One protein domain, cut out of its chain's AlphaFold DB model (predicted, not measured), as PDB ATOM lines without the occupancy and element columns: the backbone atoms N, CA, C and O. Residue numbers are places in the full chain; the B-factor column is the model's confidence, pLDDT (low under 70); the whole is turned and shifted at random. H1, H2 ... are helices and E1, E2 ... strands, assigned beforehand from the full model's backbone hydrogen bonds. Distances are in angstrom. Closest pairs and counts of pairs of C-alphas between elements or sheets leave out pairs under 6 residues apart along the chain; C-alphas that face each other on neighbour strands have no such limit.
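This is residues 66 to 149 of the 149 residues of the protein "Putative plasmid replication protein" of Erwinia pyrifoliae (strain DSM 12163 / CIP 106111 / Ep16/96) (UniProt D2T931). A small hairpin of two strands, E2 and E3, is joined to one end of H4 in a cluster of three helices, H2, H3 and H4, that stand nearly at right angles to one another. Away from this cluster, at one end of the domain, is H1; just before it, residues 66 to 67 pair with residues 146 to 147 of E4, bringing the two ends of the printed part together. The printed part has 84 residues, with four named helices and four named strands in the order H1, H2, E1, H3, H4, E2, E3, E4; the sheet, E2 - E3, is antiparallel, and the class is mixed, helices and strands. It is compact, with a radius of gyration of the C-alphas of 12.2 A, and spans 33 by 28 by 22 A.

E2 is residues 132 to 135, 9.8 A long from C-alpha 132 at (137.176, 155.093, 122.904), and E3 is residues 138 to 141, 10.4 A. H4, the longest helix, is residues 116 to 128, 18.6 A; H2 is residues 82 to 92, 15.4 A; H3 is residues 105 to 112, 10.3 A. H1 is residues 69 to 76, 10.4 A, and begins at C-alpha 69 at (155.548, 154.766, 120.241). E1, residues 95 to 97, is 6.1 A long, and E4, residues 146 to 148, is 6.6 A, ending at C-alpha 148 at (145.857, 166.381, 121.905).

E2 and E3 form an antiparallel hairpin, their directions at 148 degrees; N 133 and O 140 are 2.8 A apart and N 140 and O 133 2.9 A, within hydrogen-bond range. The closest C-alphas of H4 and E2, those of Leu 126 and Ile 132, are 5.6 A apart. H4 touches H3 with residues 116 to 120 alone, about perpendicular at 74 degrees; the closest C-alphas, of Cys 109 and Lys 116, are 6.2 A apart. With residues 122 to 126 alone, H4 only just touches H2, with 3 pairs of C-alphas within 8 A, the closest being Glu 84 and Ile 122 at 5.9 A; their lines are about perpendicular at 75 degrees. H2 touches H3, closest at the C-alphas of Val 87 and Leu 108, 7.3 A; at 71 degrees they are only just about perpendicular. H1 touches no helix. E1 and E4 pair with no named strand, but residues 95 to 97 of E1 pair antiparallel with residues 100 to 101. In H1, H2, H3 and H4 every O i to N i+4 pair is within hydrogen-bond range.

The C-alphas of Lys 70 and Lys 110, the two farthest apart, are 33.2 A apart, while those of His 66 and Gly 149, the chain's last residue, are 6.1 A apart. The printed part has no cut and no long link; the link from E1 to H3 is short but not tight, and the others are tight. The mean pLDDT of the printed part is 92.1, and no printed residue is under 70.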
ATOM      1  N   HIS A  66     149.818 163.824 119.763       88.12
ATOM      2  CA  HIS A  66     150.949 163.007 120.162       88.12
ATOM      3  C   HIS A  66     150.492 161.560 120.326       88.12
ATOM      4  O   HIS A  66     149.397 161.293 120.828       88.12
ATOM      5  N   MET A  67     151.350 160.629 119.923       89.25
ATOM      6  CA  MET A  67     151.174 159.204 120.176       89.25
ATOM      7  C   MET A  67     152.429 158.655 120.838       89.25
ATOM      8  O   MET A  67     153.548 159.013 120.468       89.25
ATOM      9  N   PHE A  68     152.246 157.758 121.800       86.88
ATOM     10  CA  PHE A  68     153.356 157.053 122.430       86.88
ATOM     11  C   PHE A  68     153.763 155.873 121.553       86.88
ATOM     12  O   PHE A  68     152.920 155.051 121.208       86.88
ATOM     13  N   THR A  69     155.046 155.755 121.216       88.12
ATOM     14  CA  THR A  69     155.548 154.766 120.241       88.12
ATOM     15  C   THR A  69     155.155 153.328 120.581       88.12
ATOM     16  O   THR A  69     154.586 152.643 119.737       88.12
ATOM     17  N   LYS A  70     155.336 152.895 121.836       90.75
ATOM     18  CA  LYS A  70     154.927 151.551 122.284       90.75
ATOM     19  C   LYS A  70     153.419 151.309 122.161       90.75
ATOM     20  O   LYS A  70     152.992 150.217 121.801       90.75
ATOM     21  N   ASN A  71     152.607 152.327 122.435       88.81
ATOM     22  CA  ASN A  71     151.151 152.203 122.359       88.81
ATOM     23  C   ASN A  71     150.659 152.301 120.909       88.81
ATOM     24  O   ASN A  71     149.659 151.683 120.557       88.81
ATOM     25  N   PHE A  72     151.390 153.012 120.048       89.50
ATOM     26  CA  PHE A  72     151.171 153.015 118.607       89.50
ATOM     27  C   PHE A  72     151.481 151.648 117.984       89.50
ATOM     28  O   PHE A  72     150.682 151.159 117.193       89.50
ATOM     29  N   GLU A  73     152.573 150.989 118.380       91.44
ATOM     30  CA  GLU A  73     152.864 149.607 117.964       91.44
ATOM     31  C   GLU A  73     151.748 148.644 118.390       91.44
ATOM     32  O   GLU A  73     151.283 147.832 117.593       91.44
ATOM     33  N   GLN A  74     151.260 148.763 119.629       90.75
ATOM     34  CA  GLN A  74     150.118 147.971 120.088       90.75
ATOM     35  C   GLN A  74     148.861 148.250 119.266       90.75
ATOM     36  O   GLN A  74     148.206 147.303 118.842       90.75
ATOM     37  N   LEU A  75     148.546 149.522 119.000       90.38
ATOM     38  CA  LEU A  75     147.423 149.923 118.153       90.38
ATOM     39  C   LEU A  75     147.546 149.331 116.740       90.38
ATOM     40  O   LEU A  75     146.558 148.844 116.201       90.38
ATOM     41  N   ALA A  76     148.745 149.341 116.156       89.19
ATOM     42  CA  ALA A  76     149.010 148.786 114.830       89.19
ATOM     43  C   ALA A  76     148.835 147.257 114.775       89.19
ATOM     44  O   ALA A  76     148.456 146.724 113.735       89.19
ATOM     45  N   ASN A  77     149.065 146.567 115.894       91.75
ATOM     46  CA  ASN A  77     148.846 145.126 116.029       91.75
ATOM     47  C   ASN A  77     147.389 144.754 116.361       91.75
ATOM     48  O   ASN A  77     147.047 143.571 116.380       91.75
ATOM     49  N   MET A  78     146.518 145.729 116.641       92.12
ATOM     50  CA  MET A  78     145.089 145.470 116.816       92.12
ATOM     51  C   MET A  78     144.419 145.228 115.459       92.12
ATOM     52  O   MET A  78     144.756 145.858 114.460       92.12
ATOM     53  N   ASP A  79     143.388 144.379 115.440       93.25
ATOM     54  CA  ASP A  79     142.525 144.188 114.266       93.25
ATOM     55  C   ASP A  79     141.645 145.430 114.028       93.25
ATOM     56  O   ASP A  79     140.479 145.484 114.431       93.25
ATOM     57  N   ILE A  80     142.230 146.483 113.452       94.00
ATOM     58  CA  ILE A  80     141.565 147.744 113.116       94.00
ATOM     59  C   ILE A  80     141.303 147.775 111.613       94.00
ATOM     60  O   ILE A  80     142.207 147.901 110.789       94.00
ATOM     61  N   SER A  81     140.028 147.728 111.243       94.38
ATOM     62  CA  SER A  81     139.601 147.883 109.857       94.38
ATOM     63  C   SER A  81     139.835 149.306 109.336       94.38
ATOM     64  O   SER A  81     139.835 150.289 110.080       94.38
ATOM     65  N   SER A  82     139.917 149.449 108.009       93.12
ATOM     66  CA  SER A  82     140.042 150.761 107.351       93.12
ATOM     67  C   SER A  82     138.934 151.750 107.759       93.12
ATOM     68  O   SER A  82     139.184 152.945 107.906       93.12
ATOM     69  N   ASN A  83     137.707 151.266 107.988       94.31
ATOM     70  CA  ASN A  83     136.601 152.119 108.427       94.31
ATOM     71  C   ASN A  83     136.735 152.550 109.892       94.31
ATOM     72  O   ASN A  83     136.430 153.699 110.203       94.31
ATOM     73  N   GLU A  84     137.210 151.669 110.777       95.88
ATOM     74  CA  GLU A  84     137.530 152.037 112.162       95.88
ATOM     75  C   GLU A  84     138.614 153.118 112.195       95.88
ATOM     76  O   GLU A  84     138.429 154.140 112.852       95.88
ATOM     77  N   LEU A  85     139.682 152.960 111.405       95.25
ATOM     78  CA  LEU A  85     140.756 153.950 111.315       95.25
ATOM     79  C   LEU A  85     140.262 155.314 110.809       95.25
ATOM     80  O   LEU A  85     140.626 156.348 111.367       95.25
ATOM     81  N   LYS A  86     139.386 155.338 109.794       95.12
ATOM     82  CA  LYS A  86     138.759 156.580 109.304       95.12
ATOM     83  C   LYS A  86     137.939 157.280 110.388       95.12
ATOM     84  O   LYS A  86     137.996 158.503 110.499       95.12
ATOM     85  N   VAL A  87     137.186 156.516 111.182       96.56
ATOM     86  CA  VAL A  87     136.409 157.055 112.306       96.56
ATOM     87  C   VAL A  87     137.337 157.622 113.380       96.56
ATOM     88  O   VAL A  87     137.135 158.766 113.781       96.56
ATOM     89  N   ILE A  88     138.384 156.889 113.773       95.50
ATOM     90  CA  ILE A  88     139.410 157.352 114.724       95.50
ATOM     91  C   ILE A  88     140.013 158.677 114.252       95.50
ATOM     92  O   ILE A  88     139.938 159.676 114.962       95.50
ATOM     93  N   ALA A  89     140.536 158.724 113.024       93.81
ATOM     94  CA  ALA A  89     141.153 159.923 112.462       93.81
ATOM     95  C   ALA A  89     140.188 161.120 112.442       93.81
ATOM     96  O   ALA A  89     140.588 162.262 112.678       93.81
ATOM     97  N   LYS A  90     138.898 160.880 112.183       94.00
ATOM     98  CA  LYS A  90     137.899 161.948 112.185       94.00
ATOM     99  C   LYS A  90     137.593 162.458 113.590       94.00
ATOM    100  O   LYS A  90     137.465 163.667 113.753       94.00
ATOM    101  N   ILE A  91     137.506 161.567 114.576       94.81
ATOM    102  CA  ILE A  91     137.292 161.932 115.980       94.81
ATOM    103  C   ILE A  91     138.478 162.739 116.516       94.81
ATOM    104  O   ILE A  91     138.258 163.769 117.142       94.81
ATOM    105  N   LEU A  92     139.719 162.346 116.205       92.69
ATOM    106  CA  LEU A  92     140.923 163.075 116.634       92.69
ATOM    107  C   LEU A  92     140.921 164.541 116.162       92.69
ATOM    108  O   LEU A  92     141.305 165.436 116.908       92.69
ATOM    109  N   ASN A  93     140.401 164.803 114.958       89.19
ATOM    110  CA  ASN A  93     140.219 166.156 114.410       89.19
ATOM    111  C   ASN A  93     139.028 166.932 115.012       89.19
ATOM    112  O   ASN A  93     138.776 168.073 114.632       89.19
ATOM    113  N   LYS A  94     138.227 166.298 115.869       88.75
ATOM    114  CA  LYS A  94     137.038 166.868 116.521       88.75
ATOM    115  C   LYS A  94     137.168 166.894 118.045       88.75
ATOM    116  O   LYS A  94     136.180 167.175 118.716       88.75
ATOM    117  N   MET A  95     138.348 166.583 118.579       89.62
ATOM    118  CA  MET A  95     138.620 166.738 120.005       89.62
ATOM    119  C   MET A  95     138.681 168.228 120.336       89.62
ATOM    120  O   MET A  95     139.404 168.977 119.677       89.62
ATOM    121  N   GLU A  96     137.902 168.646 121.329       76.44
ATOM    122  CA  GLU A  96     137.770 170.058 121.717       76.44
ATOM    123  C   GLU A  96     138.569 170.348 122.991       76.44
ATOM    124  O   GLU A  96     139.395 171.257 123.018       76.44
ATOM    125  N   PHE A  97     138.364 169.532 124.031       79.94
ATOM    126  CA  PHE A  97     138.968 169.713 125.350       79.94
ATOM    127  C   PHE A  97     139.784 168.480 125.731       79.94
ATOM    128  O   PHE A  97     139.243 167.443 126.128       79.94
ATOM    129  N   GLY A  98     141.105 168.585 125.578       86.12
ATOM    130  CA  GLY A  98     142.007 167.447 125.733       86.12
ATOM    131  C   GLY A  98     141.611 166.327 124.774       86.12
ATOM    132  O   GLY A  98     141.576 166.525 123.564       86.12
ATOM    133  N   ASN A  99     141.267 165.166 125.326       90.56
ATOM    134  CA  ASN A  99     140.886 163.992 124.541       90.56
ATOM    135  C   ASN A  99     139.370 163.759 124.462       90.56
ATOM    136  O   ASN A  99     138.934 162.751 123.902       90.56
ATOM    137  N   CYS A 100     138.573 164.658 125.042       92.25
ATOM    138  CA  CYS A 100     137.118 164.600 124.969       92.25
ATOM    139  C   CYS A 100     136.632 164.992 123.570       92.25
ATOM    140  O   CYS A 100     137.176 165.913 122.948       92.25
ATOM    141  N   PHE A 101     135.588 164.321 123.084       92.94
ATOM    142  CA  PHE A 101     134.957 164.661 121.816       92.94
ATOM    143  C   PHE A 101     133.427 164.630 121.896       92.94
ATOM    144  O   PHE A 101     132.819 163.657 122.335       92.94
ATOM    145  N   HIS A 102     132.793 165.664 121.342       89.38
ATOM    146  CA  HIS A 102     131.339 165.765 121.217       89.38
ATOM    147  C   HIS A 102     130.929 165.689 119.744       89.38
ATOM    148  O   HIS A 102     130.565 166.675 119.103       89.38
ATOM    149  N   VAL A 103     130.991 164.486 119.164       89.88
ATOM    150  CA  VAL A 103     130.504 164.246 117.799       89.88
ATOM    151  C   VAL A 103     129.510 163.091 117.758       89.88
ATOM    152  O   VAL A 103     129.777 161.983 118.214       89.88
ATOM    153  N   SER A 104     128.335 163.342 117.173       91.00
ATOM    154  CA  SER A 104     127.308 162.312 117.036       91.00
ATOM    155  C   SER A 104     127.660 161.302 115.940       91.00
ATOM    156  O   SER A 104     128.177 161.655 114.874       91.00
ATOM    157  N   GLN A 105     127.285 160.035 116.147       92.88
ATOM    158  CA  GLN A 105     127.445 158.983 115.132       92.88
ATOM    159  C   GLN A 105     126.743 159.348 113.816       92.88
ATOM    160  O   GLN A 105     127.250 159.047 112.740       92.88
ATOM    161  N   ALA A 106     125.601 160.041 113.883       93.25
ATOM    162  CA  ALA A 106     124.873 160.495 112.702       93.25
ATOM    163  C   ALA A 106     125.677 161.504 111.866       93.25
ATOM    164  O   ALA A 106     125.637 161.439 110.636       93.25
ATOM    165  N   LYS A 107     126.423 162.410 112.514       93.94
ATOM    166  CA  LYS A 107     127.314 163.354 111.831       93.94
ATOM    167  C   LYS A 107     128.484 162.622 111.175       93.94
ATOM    168  O   LYS A 107     128.717 162.815 109.985       93.94
ATOM    169  N   LEU A 108     129.120 161.693 111.892       94.75
ATOM    170  CA  LEU A 108     130.199 160.862 111.341       94.75
ATOM    171  C   LEU A 108     129.736 159.990 110.163       94.75
ATOM    172  O   LEU A 108     130.477 159.835 109.199       94.75
ATOM    173  N   CYS A 109     128.508 159.456 110.197       95.19
ATOM    174  CA  CYS A 109     127.943 158.690 109.080       95.19
ATOM    175  C   CYS A 109     127.896 159.521 107.795       95.19
ATOM    176  O   CYS A 109     128.282 159.030 106.737       95.19
ATOM    177  N   LYS A 110     127.430 160.775 107.898       94.25
ATOM    178  CA  LYS A 110     127.343 161.703 106.764       94.25
ATOM    179  C   LYS A 110     128.732 162.090 106.259       94.25
ATOM    180  O   LYS A 110     128.973 162.034 105.062       94.25
ATOM    181  N   GLU A 111     129.640 162.444 107.167       93.75
ATOM    182  CA  GLU A 111     130.987 162.908 106.812       93.75
ATOM    183  C   GLU A 111     131.866 161.805 106.202       93.75
ATOM    184  O   GLU A 111     132.698 162.094 105.348       93.75
ATOM    185  N   LEU A 112     131.694 160.549 106.629       94.50
ATOM    186  CA  LEU A 112     132.513 159.418 106.176       94.50
ATOM    187  C   LEU A 112     131.810 158.521 105.147       94.50
ATOM    188  O   LEU A 112     132.400 157.535 104.709       94.50
ATOM    189  N   ASN A 113     130.566 158.839 104.772       94.25
ATOM    190  CA  ASN A 113     129.712 158.006 103.921       94.25
ATOM    191  C   ASN A 113     129.601 156.547 104.425       94.25
ATOM    192  O   ASN A 113     129.725 155.580 103.674       94.25
ATOM    193  N   ILE A 114     129.398 156.384 105.736       94.44
ATOM    194  CA  ILE A 114     129.255 155.081 106.403       94.44
ATOM    195  C   ILE A 114     127.790 154.882 106.802       94.44
ATOM    196  O   ILE A 114     127.160 155.766 107.382       94.44
ATOM    197  N   LYS A 115     127.237 153.692 106.530       94.50
ATOM    198  CA  LYS A 115     125.870 153.328 106.940       94.50
ATOM    199  C   LYS A 115     125.730 153.349 108.467       94.50
ATOM    200  O   LYS A 115     126.610 152.861 109.174       94.50
ATOM    201  N   LYS A 116     124.580 153.813 108.973       92.88
ATOM    202  CA  LYS A 116     124.291 153.911 110.420       92.88
ATOM    203  C   LYS A 116     124.533 152.602 111.183       92.88
ATOM    204  O   LYS A 116     125.142 152.630 112.249       92.88
ATOM    205  N   SER A 117     124.104 151.467 110.625       93.06
ATOM    206  CA  SER A 117     124.323 150.144 111.228       93.06
ATOM    207  C   SER A 117     125.810 149.838 111.410       93.06
ATOM    208  O   SER A 117     126.232 149.428 112.487       93.06
ATOM    209  N   ASN A 118     126.618 150.117 110.387       94.69
ATOM    210  CA  ASN A 118     128.057 149.903 110.431       94.69
ATOM    211  C   ASN A 118     128.752 150.870 111.405       94.69
ATOM    212  O   ASN A 118     129.615 150.451 112.165       94.69
ATOM    213  N   MET A 119     128.337 152.141 111.452       96.44
ATOM    214  CA  MET A 119     128.880 153.118 112.408       96.44
ATOM    215  C   MET A 119     128.651 152.695 113.863       96.44
ATOM    216  O   MET A 119     129.564 152.780 114.681       96.44
ATOM    217  N   SER A 120     127.457 152.190 114.183       96.06
ATOM    218  CA  SER A 120     127.158 151.692 115.530       96.06
ATOM    219  C   SER A 120     128.045 150.499 115.903       96.06
ATOM    220  O   SER A 120     128.592 150.456 117.004       96.06
ATOM    221  N   ILE A 121     128.247 149.561 114.969       96.31
ATOM    222  CA  ILE A 121     129.155 148.419 115.156       96.31
ATOM    223  C   ILE A 121     130.593 148.901 115.375       96.31
ATOM    224  O   ILE A 121     131.252 148.435 116.301       96.31
ATOM    225  N   ILE A 122     131.061 149.858 114.569       96.88
ATOM    226  CA  ILE A 122     132.391 150.462 114.708       96.88
ATOM    227  C   ILE A 122     132.559 151.067 116.103       96.88
ATOM    228  O   ILE A 122     133.522 150.738 116.785       96.88
ATOM    229  N   PHE A 123     131.610 151.874 116.583       96.00
ATOM    230  CA  PHE A 123     131.692 152.458 117.927       96.00
ATOM    231  C   PHE A 123     131.759 151.394 119.027       96.00
ATOM    232  O   PHE A 123     132.553 151.531 119.955       96.00
ATOM    233  N   LYS A 124     130.979 150.312 118.915       95.75
ATOM    234  CA  LYS A 124     131.056 149.187 119.861       95.75
ATOM    235  C   LYS A 124     132.441 148.535 119.851       95.75
ATOM    236  O   LYS A 124     133.003 148.316 120.918       95.75
ATOM    237  N   LYS A 125     133.009 148.290 118.664       96.62
ATOM    238  CA  LYS A 125     134.359 147.720 118.516       96.62
ATOM    239  C   LYS A 125     135.452 148.642 119.061       96.62
ATOM    240  O   LYS A 125     136.376 148.176 119.715       96.62
ATOM    241  N   LEU A 126     135.352 149.948 118.817       95.94
ATOM    242  CA  LEU A 126     136.320 150.927 119.322       95.94
ATOM    243  C   LEU A 126     136.274 151.042 120.852       95.94
ATOM    244  O   LEU A 126     137.325 151.181 121.474       95.94
ATOM    245  N   LYS A 127     135.086 150.924 121.460       95.31
ATOM    246  CA  LYS A 127     134.936 150.842 122.921       95.31
ATOM    247  C   LYS A 127     135.501 149.538 123.490       95.31
ATOM    248  O   LYS A 127     136.173 149.566 124.513       95.31
ATOM    249  N   SER A 128     135.283 148.402 122.820       94.88
ATOM    250  CA  SER A 128     135.834 147.113 123.270       94.88
ATOM    251  C   SER A 128     137.354 146.992 123.092       94.88
ATOM    252  O   SER A 128     137.960 146.148 123.738       94.88
ATOM    253  N   LYS A 129     137.964 147.796 122.205       94.62
ATOM    254  CA  LYS A 129     139.421 147.877 121.946       94.62
ATOM    255  C   LYS A 129     140.149 148.909 122.824       94.62
ATOM    256  O   LYS A 129     141.257 149.323 122.508       94.62
ATOM    257  N   PRO A 130     139.573 149.262 123.974       93.00
ATOM    258  CA  PRO A 130     139.798 150.530 124.690       93.00
ATOM    259  C   PRO A 130     140.344 151.723 123.876       93.00
ATOM    260  O   PRO A 130     141.207 152.450 124.359       93.00
ATOM    261  N   ILE A 131     139.872 151.963 122.648       95.19
ATOM    262  CA  ILE A 131     140.294 153.130 121.845       95.19
ATOM    263  C   ILE A 131     139.438 154.348 122.204       95.19
ATOM    264  O   ILE A 131     139.956 155.457 122.343       95.19
ATOM    265  N   ILE A 132     138.132 154.120 122.373       95.94
ATOM    266  CA  ILE A 132     137.176 155.093 122.904       95.94
ATOM    267  C   ILE A 132     136.828 154.677 124.329       95.94
ATOM    268  O   ILE A 132     136.423 153.538 124.560       95.94
ATOM    269  N   ILE A 133     136.945 155.610 125.263       95.00
ATOM    270  CA  ILE A 133     136.564 155.444 126.661       95.00
ATOM    271  C   ILE A 133     135.256 156.196 126.889       95.00
ATOM    272  O   ILE A 133     135.107 157.335 126.453       95.00
ATOM    273  N   ASP A 134     134.304 155.538 127.542       93.19
ATOM    274  CA  ASP A 134     133.040 156.124 127.982       93.19
ATOM    275  C   ASP A 134     133.132 156.329 129.493       93.19
ATOM    276  O   ASP A 134     133.363 155.364 130.228       93.19
ATOM    277  N   LYS A 135     133.041 157.579 129.938       91.50
ATOM    278  CA  LYS A 135     133.109 157.946 131.347       91.50
ATOM    279  C   LYS A 135     131.895 158.801 131.672       91.50
ATOM    280  O   LYS A 135     131.824 159.949 131.254       91.50
ATOM    281  N   ASP A 136     130.948 158.215 132.396       88.94
ATOM    282  CA  ASP A 136     129.728 158.882 132.863       88.94
ATOM    283  C   ASP A 136     128.888 159.525 131.736       88.94
ATOM    284  O   ASP A 136     128.171 160.497 131.955       88.94
ATOM    285  N   GLY A 137     128.947 158.959 130.521       86.31
ATOM    286  CA  GLY A 137     128.241 159.457 129.335       86.31
ATOM    287  C   GLY A 137     129.090 160.336 128.413       86.31
ATOM    288  O   GLY A 137     128.720 160.517 127.250       86.31
ATOM    289  N   ASP A 138     130.245 160.807 128.884       90.44
ATOM    290  CA  ASP A 138     131.208 161.554 128.080       90.44
ATOM    291  C   ASP A 138     132.185 160.608 127.373       90.44
ATOM    292  O   ASP A 138     132.665 159.614 127.932       90.44
ATOM    293  N   LEU A 139     132.498 160.918 126.113       94.19
ATOM    294  CA  LEU A 139     133.365 160.093 125.278       94.19
ATOM    295  C   LEU A 139     134.752 160.713 125.122       94.19
ATOM    296  O   LEU A 139     134.909 161.870 124.732       94.19
ATOM    297  N   PHE A 140     135.765 159.883 125.347       94.62
ATOM    298  CA  PHE A 140     137.166 160.266 125.280       94.62
ATOM    299  C   PHE A 140     137.933 159.337 124.349       94.62
ATOM    300  O   PHE A 140     137.690 158.129 124.307       94.62
ATOM    301  N   MET A 141     138.905 159.880 123.626       95.12
ATOM    302  CA  MET A 141     139.958 159.063 123.032       95.12
ATOM    303  C   MET A 141     140.921 158.623 124.135       95.12
ATOM    304  O   MET A 141     141.242 159.398 125.037       95.12
ATOM    305  N   ASN A 142     141.379 157.373 124.090       94.19
ATOM    306  CA  ASN A 142     142.271 156.845 125.119       94.19
ATOM    307  C   ASN A 142     143.578 157.653 125.198       94.19
ATOM    308  O   ASN A 142     144.376 157.647 124.258       94.19
ATOM    309  N   SER A 143     143.810 158.291 126.349       91.25
ATOM    310  CA  SER A 143     144.970 159.152 126.608       91.25
ATOM    311  C   SER A 143     146.310 158.436 126.629       91.25
ATOM    312  O   SER A 143     147.345 159.070 126.444       91.25
ATOM    313  N   ASN A 144     146.304 157.115 126.797       90.50
ATOM    314  CA  ASN A 144     147.511 156.318 126.643       90.50
ATOM    315  C   ASN A 144     147.893 156.167 125.164       90.50
ATOM    316  O   ASN A 144     149.043 155.883 124.864       90.50
ATOM    317  N   ILE A 145     146.964 156.349 124.225       90.31
ATOM    318  CA  ILE A 145     147.226 156.186 122.788       90.31
ATOM    319  C   ILE A 145     147.399 157.548 122.119       90.31
ATOM    320  O   ILE A 145     148.379 157.760 121.408       90.31
ATOM    321  N   PHE A 146     146.463 158.464 122.365       92.06
ATOM    322  CA  PHE A 146     146.412 159.779 121.737       92.06
ATOM    323  C   PHE A 146     146.426 160.865 122.800       92.06
ATOM    324  O   PHE A 146     145.676 160.789 123.765       92.06
ATOM    325  N   LEU A 147     147.216 161.912 122.600       89.75
ATOM    326  CA  LEU A 147     147.174 163.115 123.420       89.75
ATOM    327  C   LEU A 147     147.057 164.325 122.499       89.75
ATOM    328  O   LEU A 147     147.910 164.524 121.634       89.75
ATOM    329  N   LYS A 148     146.002 165.127 122.658       86.50
ATOM    330  CA  LYS A 148     145.857 166.381 121.905       86.50
ATOM    331  C   LYS A 148     147.079 167.286 122.143       86.50
ATOM    332  O   LYS A 148     147.471 167.480 123.293       86.50
ATOM    333  N   GLY A 149     147.697 167.759 121.057       71.94
ATOM    334  CA  GLY A 149     148.861 168.656 121.064       71.94
ATOM    335  C   GLY A 149     148.512 170.106 120.760       71.94
ATOM    336  O   GLY A 149     147.380 170.350 120.282       71.94
TER     337      GLY A 149